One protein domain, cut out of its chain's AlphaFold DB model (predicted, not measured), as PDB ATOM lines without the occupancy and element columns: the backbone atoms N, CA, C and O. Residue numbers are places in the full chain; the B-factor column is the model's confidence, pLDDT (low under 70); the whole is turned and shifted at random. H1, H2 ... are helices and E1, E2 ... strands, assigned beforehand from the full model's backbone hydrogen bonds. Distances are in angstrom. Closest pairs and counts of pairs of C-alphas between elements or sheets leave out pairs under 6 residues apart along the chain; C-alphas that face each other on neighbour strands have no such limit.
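AT A GLANCE: This is residues 2 to 18 and 186 to 243 of the 243 residues of a protein of Pyrodictium sp (UniProt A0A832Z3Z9). A loose, flat U: helix H2 makes the base, the antiparallel hairpin of E1 and E2 makes one arm, and short H1 with the looped residues 2 to 18 makes the other. The printed part has 75 residues, with named elements in the order H1, H2, E1, E2; the class is mixed, with 31 residues, under half, in named elements. The radius of gyration of the C-alphas is 15.3 A and the spans are 44 by 34 by 14 A.

IN THESE COORDINATES: Residues 2 to 18 hold no named element; C-alpha 2 is at (123.705, 94.611, 95.869). H1 is residues 188 to 193. H2, residues 201 to 215, is 20.0 A long. E1, residues 222 to 226, is 13.9 A long, and E2, residues 237 to 241, 13.5 A, ending at (146.880, 98.371, 95.276).

HOW THE PARTS SIT: H1 and H2 are near each other, their closest C-alphas 8.0 A apart. In both, every O i to N i+4 pair is within hydrogen-bond range. H1 is apart from E1 and E2. E1 and E2 form a hairpin at 152 degrees, with N 238 and O 225 at 2.8 A.

THE WHOLE: Residues 19 to 185 are not printed; C-alphas 18 and 186 are 9.5 A apart across the cut. No link between named elements is long, and no printed residue is under 70 in pLDDT.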
ATOM      1  N   CYS A   2     123.665  94.018  97.224       90.88
ATOM      2  CA  CYS A   2     123.705  94.611  95.869       90.88
ATOM      3  C   CYS A   2     124.939  94.149  95.066       90.88
ATOM      4  O   CYS A   2     124.796  93.579  93.991       90.88
ATOM      5  N   LEU A   3     126.136  94.300  95.636       91.81
ATOM      6  CA  LEU A   3     127.392  93.952  94.965       91.81
ATOM      7  C   LEU A   3     127.542  92.448  94.701       91.81
ATOM      8  O   LEU A   3     127.702  92.050  93.559       91.81
ATOM      9  N   PHE A   4     127.431  91.620  95.740       91.50
ATOM     10  CA  PHE A   4     127.774  90.189  95.676       91.50
ATOM     11  C   PHE A   4     126.585  89.246  95.450       91.50
ATOM     12  O   PHE A   4     126.756  88.037  95.388       91.50
ATOM     13  N   GLY A   5     125.372  89.789  95.340       90.69
ATOM     14  CA  GLY A   5     124.152  88.998  95.217       90.69
ATOM     15  C   GLY A   5     123.497  88.635  96.561       90.69
ATOM     16  O   GLY A   5     123.964  89.042  97.632       90.69
ATOM     17  N   PRO A   6     122.328  87.972  96.500       90.19
ATOM     18  CA  PRO A   6     121.577  87.490  97.660       90.19
ATOM     19  C   PRO A   6     122.254  86.301  98.361       90.19
ATOM     20  O   PRO A   6     122.930  85.504  97.722       90.19
ATOM     21  N   GLU A   7     121.980  86.135  99.658       89.94
ATOM     22  CA  GLU A   7     122.393  84.945 100.414       89.94
ATOM     23  C   GLU A   7     121.753  83.655  99.858       89.94
ATOM     24  O   GLU A   7     120.592  83.695  99.407       89.94
ATOM     25  N   PRO A   8     122.447  82.502  99.945       87.25
ATOM     26  CA  PRO A   8     121.886  81.205  99.584       87.25
ATOM     27  C   PRO A   8     120.555  80.927 100.296       87.25
ATOM     28  O   PRO A   8     120.374  81.239 101.470       87.25
ATOM     29  N   GLY A   9     119.594  80.345  99.573       84.12
ATOM     30  CA  GLY A   9     118.272  80.003 100.116       84.12
ATOM     31  C   GLY A   9     117.284  81.171 100.224       84.12
ATOM     32  O   GLY A   9     116.131  80.962 100.587       84.12
ATOM     33  N   SER A  10     117.678  82.395  99.860       82.38
ATOM     34  CA  SER A  10     116.797  83.568  99.951       82.38
ATOM     35  C   SER A  10     115.888  83.800  98.726       82.38
ATOM     36  O   SER A  10     115.239  84.851  98.653       82.38
ATOM     37  N   GLY A  11     115.807  82.822  97.812       81.44
ATOM     38  CA  GLY A  11     115.032  82.854  96.563       81.44
ATOM     39  C   GLY A  11     115.717  83.617  95.420       81.44
ATOM     40  O   GLY A  11     116.754  84.255  95.613       81.44
ATOM     41  N   GLU A  12     115.133  83.577  94.217       81.00
ATOM     42  CA  GLU A  12     115.655  84.318  93.061       81.00
ATOM     43  C   GLU A  12     115.443  85.827  93.230       81.00
ATOM     44  O   GLU A  12     114.347  86.361  93.065       81.00
ATOM     45  N   LYS A  13     116.518  86.534  93.584       87.25
ATOM     46  CA  LYS A  13     116.517  87.990  93.809       87.25
ATOM     47  C   LYS A  13     117.401  88.757  92.823       87.25
ATOM     48  O   LYS A  13     117.578  89.967  92.984       87.25
ATOM     49  N   GLY A  14     117.899  88.070  91.794       87.19
ATOM     50  CA  GLY A  14     118.818  88.578  90.774       87.19
ATOM     51  C   GLY A  14     120.296  88.390  91.132       87.19
ATOM     52  O   GLY A  14     120.639  88.147  92.290       87.19
ATOM     53  N   ALA A  15     121.163  88.518  90.126       89.06
ATOM     54  CA  ALA A  15     122.612  88.372  90.256       89.06
ATOM     55  C   ALA A  15     123.275  89.559  90.983       89.06
ATOM     56  O   ALA A  15     122.704  90.651  91.089       89.06
ATOM     57  N   GLY A  16     124.481  89.344  91.510       91.38
ATOM     58  CA  GLY A  16     125.331  90.420  92.021       91.38
ATOM     59  C   GLY A  16     125.756  91.384  90.910       91.38
ATOM     60  O   GLY A  16     125.923  90.974  89.767       91.38
ATOM     61  N   LEU A  17     125.918  92.663  91.252       91.62
ATOM     62  CA  LEU A  17     126.440  93.676  90.332       91.62
ATOM     63  C   LEU A  17     127.936  93.468  90.042       91.62
ATOM     64  O   LEU A  17     128.381  93.688  88.918       91.62
ATOM     65  N   LEU A  18     128.706  93.059  91.051       91.06
ATOM     66  CA  LEU A  18     130.159  92.947  90.990       91.06
ATOM     67  C   LEU A  18     130.578  91.544  90.545       91.06
ATOM     68  O   LEU A  18     130.141  90.552  91.127       91.06
ATOM     69  N   SER A 186     121.589  93.840  87.782       78.38
ATOM     70  CA  SER A 186     121.042  94.497  88.971       78.38
ATOM     71  C   SER A 186     120.015  93.611  89.668       78.38
ATOM     72  O   SER A 186     118.979  93.252  89.100       78.38
ATOM     73  N   ASN A 187     120.295  93.279  90.929       89.38
ATOM     74  CA  ASN A 187     119.352  92.614  91.827       89.38
ATOM     75  C   ASN A 187     118.413  93.612  92.518       89.38
ATOM     76  O   ASN A 187     118.590  94.831  92.468       89.38
ATOM     77  N   ILE A 188     117.420  93.081  93.234       90.50
ATOM     78  CA  ILE A 188     116.437  93.896  93.963       90.50
ATOM     79  C   ILE A 188     117.078  94.870  94.965       90.50
ATOM     80  O   ILE A 188     116.496  95.912  95.261       90.50
ATOM     81  N   TYR A 189     118.260  94.551  95.501       90.44
ATOM     82  CA  TYR A 189     118.956  95.406  96.459       90.44
ATOM     83  C   TYR A 189     119.624  96.584  95.756       90.44
ATOM     84  O   TYR A 189     119.575  97.693  96.276       90.44
ATOM     85  N   CYS A 190     120.189  96.369  94.567       89.12
ATOM     86  CA  CYS A 190     120.711  97.450  93.737       89.12
ATOM     87  C   CYS A 190     119.594  98.388  93.278       89.12
ATOM     88  O   CYS A 190     119.710  99.596  93.444       89.12
ATOM     89  N   ARG A 191     118.456  97.851  92.821       88.75
ATOM     90  CA  ARG A 191     117.313  98.685  92.405       88.75
ATOM     91  C   ARG A 191     116.816  99.599  93.519       88.75
ATOM     92  O   ARG A 191     116.485 100.747  93.253       88.75
ATOM     93  N   LYS A 192     116.805  99.136  94.774       89.12
ATOM     94  CA  LYS A 192     116.456  99.984  95.931       89.12
ATOM     95  C   LYS A 192     117.392 101.185  96.088       89.12
ATOM     96  O   LYS A 192     116.925 102.253  96.461       89.12
ATOM     97  N   LEU A 193     118.680 101.021  95.788       87.31
ATOM     98  CA  LEU A 193     119.659 102.113  95.811       87.31
ATOM     99  C   LEU A 193     119.497 103.068  94.615       87.31
ATOM    100  O   LEU A 193     119.881 104.227  94.714       87.31
ATOM    101  N   CYS A 194     118.891 102.593  93.526       87.94
ATOM    102  CA  CYS A 194     118.722 103.304  92.255       87.94
ATOM    103  C   CYS A 194     117.253 103.712  92.006       87.94
ATOM    104  O   CYS A 194     116.753 103.665  90.883       87.94
ATOM    105  N   GLY A 195     116.511 104.047  93.069       84.81
ATOM    106  CA  GLY A 195     115.145 104.585  92.958       84.81
ATOM    107  C   GLY A 195     114.100 103.609  92.392       84.81
ATOM    108  O   GLY A 195     113.116 104.034  91.791       84.81
ATOM    109  N   GLY A 196     114.311 102.302  92.547       84.56
ATOM    110  CA  GLY A 196     113.419 101.241  92.069       84.56
ATOM    111  C   GLY A 196     113.639 100.821  90.612       84.56
ATOM    112  O   GLY A 196     112.950  99.917  90.138       84.56
ATOM    113  N   LYS A 197     114.603 101.426  89.908       84.25
ATOM    114  CA  LYS A 197     114.931 101.135  88.503       84.25
ATOM    115  C   LYS A 197     116.265 100.397  88.383       84.25
ATOM    116  O   LYS A 197     116.954 100.170  89.378       84.25
ATOM    117  N   ALA A 198     116.612  99.984  87.164       83.31
ATOM    118  CA  ALA A 198     117.978  99.563  86.868       83.31
ATOM    119  C   ALA A 198     118.942 100.731  87.144       83.31
ATOM    120  O   ALA A 198     118.595 101.883  86.895       83.31
ATOM    121  N   CYS A 199     120.110 100.423  87.701       85.12
ATOM    122  CA  CYS A 199     121.136 101.424  87.975       85.12
ATOM    123  C   CYS A 199     121.796 101.835  86.659       85.12
ATOM    124  O   CYS A 199     122.153 100.952  85.880       85.12
ATOM    125  N   GLY A 200     121.946 103.135  86.424       86.94
ATOM    126  CA  GLY A 200     122.798 103.648  85.363       86.94
ATOM    127  C   GLY A 200     124.253 103.742  85.819       86.94
ATOM    128  O   GLY A 200     124.598 103.441  86.969       86.94
ATOM    129  N   ASP A 201     125.110 104.197  84.910       86.19
ATOM    130  CA  ASP A 201     126.560 104.246  85.120       86.19
ATOM    131  C   ASP A 201     126.944 105.131  86.310       86.19
ATOM    132  O   ASP A 201     127.812 104.777  87.107       86.19
ATOM    133  N   GLN A 202     126.243 106.254  86.499       88.00
ATOM    134  CA  GLN A 202     126.508 107.164  87.611       88.00
ATOM    135  C   GLN A 202     126.161 106.539  88.968       88.00
ATOM    136  O   GLN A 202     126.906 106.711  89.939       88.00
ATOM    137  N   GLU A 203     125.045 105.807  89.073       89.00
ATOM    138  CA  GLU A 203     124.711 105.092  90.304       89.00
ATOM    139  C   GLU A 203     125.700 103.961  90.576       89.00
ATOM    140  O   GLU A 203     126.137 103.808  91.718       89.00
ATOM    141  N   ILE A 204     126.094 103.203  89.548       88.44
ATOM    142  CA  ILE A 204     127.104 102.143  89.665       88.44
ATOM    143  C   ILE A 204     128.428 102.735  90.155       88.44
ATOM    144  O   ILE A 204     128.983 102.246  91.139       88.44
ATOM    145  N   HIS A 205     128.889 103.835  89.557       88.31
ATOM    146  CA  HIS A 205     130.098 104.534  89.981       88.31
ATOM    147  C   HIS A 205     130.022 104.961  91.456       88.31
ATOM    148  O   HIS A 205     130.955 104.732  92.229       88.31
ATOM    149  N   ASN A 206     128.883 105.503  91.894       90.12
ATOM    150  CA  ASN A 206     128.670 105.878  93.294       90.12
ATOM    151  C   ASN A 206     128.673 104.664  94.241       90.12
ATOM    152  O   ASN A 206     129.223 104.743  95.343       90.12
ATOM    153  N   ILE A 207     128.082 103.539  93.829       90.88
ATOM    154  CA  ILE A 207     128.092 102.284  94.593       90.88
ATOM    155  C   ILE A 207     129.526 101.752  94.723       90.88
ATOM    156  O   ILE A 207     129.941 101.390  95.825       90.88
ATOM    157  N   LEU A 208     130.301 101.744  93.636       89.50
ATOM    158  CA  LEU A 208     131.699 101.304  93.641       89.50
ATOM    159  C   LEU A 208     132.589 102.235  94.473       89.50
ATOM    160  O   LEU A 208     133.442 101.761  95.221       89.50
ATOM    161  N   LYS A 209     132.350 103.551  94.433       90.06
ATOM    162  CA  LYS A 209     133.042 104.523  95.292       90.06
ATOM    163  C   LYS A 209     132.796 104.240  96.775       90.06
ATOM    164  O   LYS A 209     133.743 104.217  97.561       90.06
ATOM    165  N   LYS A 210     131.543 103.965  97.158       92.25
ATOM    166  CA  LYS A 210     131.202 103.543  98.528       92.25
ATOM    167  C   LYS A 210     131.853 102.215  98.891       92.25
ATOM    168  O   LYS A 210     132.377 102.083  99.989       92.25
ATOM    169  N   PHE A 211     131.885 101.251  97.974       92.31
ATOM    170  CA  PHE A 211     132.571  99.979  98.195       92.31
ATOM    171  C   PHE A 211     134.069 100.171  98.476       92.31
ATOM    172  O   PHE A 211     134.568  99.651  99.476       92.31
ATOM    173  N   LYS A 212     134.769 100.972  97.661       91.88
ATOM    174  CA  LYS A 212     136.188 101.307  97.875       91.88
ATOM    175  C   LYS A 212     136.415 101.973  99.243       91.88
ATOM    176  O   LYS A 212     137.312 101.564  99.976       91.88
ATOM    177  N   GLY A 213     135.594 102.957  99.614       93.00
ATOM    178  CA  GLY A 213     135.781 103.726 100.853       93.00
ATOM    179  C   GLY A 213     135.326 103.021 102.136       93.00
ATOM    180  O   GLY A 213     136.027 103.053 103.140       93.00
ATOM    181  N   GLU A 214     134.160 102.380 102.123       92.69
ATOM    182  CA  GLU A 214     133.523 101.851 103.338       92.69
ATOM    183  C   GLU A 214     133.829 100.366 103.569       92.69
ATOM    184  O   GLU A 214     133.984  99.941 104.715       92.69
ATOM    185  N   VAL A 215     133.934  99.574 102.493       91.12
ATOM    186  CA  VAL A 215     134.137  98.118 102.586       91.12
ATOM    187  C   VAL A 215     135.613  97.761 102.481       91.12
ATOM    188  O   VAL A 215     136.151  97.139 103.393       91.12
ATOM    189  N   LEU A 216     136.277  98.182 101.402       92.31
ATOM    190  CA  LEU A 216     137.714  97.944 101.231       92.31
ATOM    191  C   LEU A 216     138.569  98.858 102.115       92.31
ATOM    192  O   LEU A 216     139.728  98.539 102.367       92.31
ATOM    193  N   LYS A 217     138.001  99.974 102.597       94.38
ATOM    194  CA  LYS A 217     138.701 100.981 103.407       94.38
ATOM    195  C   LYS A 217     139.988 101.463 102.732       94.38
ATOM    196  O   LYS A 217     141.025 101.589 103.381       94.38
ATOM    197  N   VAL A 218     139.911 101.699 101.420       94.25
ATOM    198  CA  VAL A 218     141.050 102.157 100.616       94.25
ATOM    199  C   VAL A 218     141.545 103.500 101.150       94.25
ATOM    200  O   VAL A 218     140.773 104.447 101.296       94.25
ATOM    201  N   SER A 219     142.847 103.587 101.408       92.19
ATOM    202  CA  SER A 219     143.550 104.807 101.798       92.19
ATOM    203  C   SER A 219     144.851 104.892 101.007       92.19
ATOM    204  O   SER A 219     145.610 103.926 100.983       92.19
ATOM    205  N   ASN A 220     145.092 106.021 100.331       90.38
ATOM    206  CA  ASN A 220     146.234 106.213  99.425       90.38
ATOM    207  C   ASN A 220     146.388 105.057  98.416       90.38
ATOM    208  O   ASN A 220     147.452 104.456  98.317       90.38
ATOM    209  N   ASN A 221     145.290 104.697  97.739       91.56
ATOM    210  CA  ASN A 221     145.200 103.578  96.787       91.56
ATOM    211  C   ASN A 221     145.550 102.199  97.366       91.56
ATOM    212  O   ASN A 221     145.709 101.238  96.623       91.56
ATOM    213  N   VAL A 222     145.631 102.064  98.690       94.44
ATOM    214  CA  VAL A 222     145.983 100.812  99.355       94.44
ATOM    215  C   VAL A 222     144.835 100.321 100.226       94.44
ATOM    216  O   VAL A 222     144.226 101.083 100.975       94.44
ATOM    217  N   ALA A 223     144.579  99.018 100.177       95.75
ATOM    218  CA  ALA A 223     143.710  98.308 101.107       95.75
ATOM    219  C   ALA A 223     144.395  97.041 101.631       95.75
ATOM    220  O   ALA A 223     145.369  96.553 101.055       95.75
ATOM    221  N   TYR A 224     143.872  96.491 102.722       95.06
ATOM    222  CA  TYR A 224     144.338  95.227 103.289       95.06
ATOM    223  C   TYR A 224     143.167  94.268 103.420       95.06
ATOM    224  O   TYR A 224     142.069  94.669 103.810       95.06
ATOM    225  N   MET A 225     143.406  92.996 103.130       94.69
ATOM    226  CA  MET A 225     142.410  91.948 103.311       94.69
ATOM    227  C   MET A 225     143.055  90.629 103.728       94.69
ATOM    228  O   MET A 225     144.257  90.432 103.554       94.69
ATOM    229  N   ILE A 226     142.240  89.723 104.267       95.19
ATOM    230  CA  ILE A 226     142.633  88.337 104.515       95.19
ATOM    231  C   ILE A 226     142.044  87.464 103.407       95.19
ATOM    232  O   ILE A 226     140.842  87.510 103.149       95.19
ATOM    233  N   VAL A 227     142.893  86.676 102.753       94.56
ATOM    234  CA  VAL A 227     142.525  85.742 101.686       94.56
ATOM    235  C   VAL A 227     142.936  84.327 102.074       94.56
ATOM    236  O   VAL A 227     144.043  84.091 102.556       94.56
ATOM    237  N   GLY A 228     142.055  83.366 101.804       94.25
ATOM    238  CA  GLY A 228     142.315  81.951 102.042       94.25
ATOM    239  C   GLY A 228     142.061  81.525 103.488       94.25
ATOM    240  O   GLY A 228     141.249  82.106 104.201       94.25
ATOM    241  N   GLY A 229     142.714  80.438 103.896       94.00
ATOM    242  CA  GLY A 229     142.545  79.845 105.221       94.00
ATOM    243  C   GLY A 229     143.720  80.114 106.157       94.00
ATOM    244  O   GLY A 229     144.667  80.825 105.835       94.00
ATOM    245  N   LYS A 230     143.688  79.452 107.320       95.56
ATOM    246  CA  LYS A 230     144.777  79.486 108.316       95.56
ATOM    247  C   LYS A 230     145.049  80.898 108.872       95.56
ATOM    248  O   LYS A 230     146.135  81.165 109.382       95.56
ATOM    249  N   GLU A 231     144.036  81.763 108.854       96.19
ATOM    250  CA  GLU A 231     144.078  83.118 109.422       96.19
ATOM    251  C   GLU A 231     144.538  83.119 110.887       96.19
ATOM    252  O   GLU A 231     145.391  83.911 111.278       96.19
ATOM    253  N   THR A 232     144.071  82.154 111.687       96.56
ATOM    254  CA  THR A 232     144.410  82.034 113.118       96.56
ATOM    255  C   THR A 232     145.894  81.779 113.400       96.56
ATOM    256  O   THR A 232     146.328  81.914 114.541       96.56
ATOM    257  N   ILE A 233     146.687  81.422 112.382       95.31
ATOM    258  CA  ILE A 233     148.153  81.298 112.461       95.31
ATOM    259  C   ILE A 233     148.870  82.336 111.579       95.31
ATOM    260  O   ILE A 233     149.991  82.103 111.105       95.31
ATOM    261  N   GLY A 234     148.204  83.465 111.325       94.69
ATOM    262  CA  GLY A 234     148.752  84.631 110.639       94.69
ATOM    263  C   GLY A 234     149.028  84.406 109.155       94.69
ATOM    264  O   GLY A 234     150.050  84.866 108.654       94.69
ATOM    265  N   LYS A 235     148.186  83.634 108.458       96.06
ATOM    266  CA  LYS A 235     148.287  83.424 107.004       96.06
ATOM    267  C   LYS A 235     147.168  84.168 106.284       96.06
ATOM    268  O   LYS A 235     146.094  84.355 106.845       96.06
ATOM    269  N   GLY A 236     147.441  84.577 105.045       94.31
ATOM    270  CA  GLY A 236     146.441  85.175 104.163       94.31
ATOM    271  C   GLY A 236     146.379  86.701 104.153       94.31
ATOM    272  O   GLY A 236     145.566  87.240 103.415       94.31
ATOM    273  N   LEU A 237     147.213  87.419 104.917       95.50
ATOM    274  CA  LEU A 237     147.258  88.882 104.831       95.50
ATOM    275  C   LEU A 237     147.785  89.320 103.461       95.50
ATOM    276  O   LEU A 237     148.931  89.041 103.109       95.50
ATOM    277  N   VAL A 238     146.948  90.043 102.725       95.81
ATOM    278  CA  VAL A 238     147.248  90.604 101.411       95.81
ATOM    279  C   VAL A 238     147.099  92.116 101.474       95.81
ATOM    280  O   VAL A 238     146.175  92.648 102.095       95.81
ATOM    281  N   LYS A 239     148.018  92.800 100.803       96.12
ATOM    282  CA  LYS A 239     147.946  94.230 100.540       96.12
ATOM    283  C   LYS A 239     147.549  94.436  99.083       96.12
ATOM    284  O   LYS A 239     148.192  93.890  98.193       96.12
ATOM    285  N   LEU A 240     146.487  95.194  98.864       94.69
ATOM    286  CA  LEU A 240     145.955  95.511  97.547       94.69
ATOM    287  C   LEU A 240     146.370  96.927  97.170       94.69
ATOM    288  O   LEU A 240     146.138  97.846  97.953       94.69
ATOM    289  N   TYR A 241     146.908  97.091  95.967       93.25
ATOM    290  CA  TYR A 241     146.880  98.371  95.276       93.25
ATOM    291  C   TYR A 241     145.581  98.441  94.466       93.25
ATOM    292  O   TYR A 241     145.295  97.544  93.674       93.25
ATOM    293  N   VAL A 242     144.774  99.468  94.699       90.88
ATOM    294  CA  VAL A 242     143.481  99.678  94.046       90.88
ATOM    295  C   VAL A 242     143.593 100.923  93.179       90.88
ATOM    296  O   VAL A 242     143.631 102.033  93.709       90.88
ATOM    297  N   ALA A 243     143.640 100.707  91.863       82.25
ATOM    298  CA  ALA A 243     143.531 101.758  90.854       82.25
ATOM    299  C   ALA A 243     142.150 102.434  90.886       82.25
ATOM    300  O   ALA A 243     141.137 101.760  91.218       82.25
TER     301      ALA A 243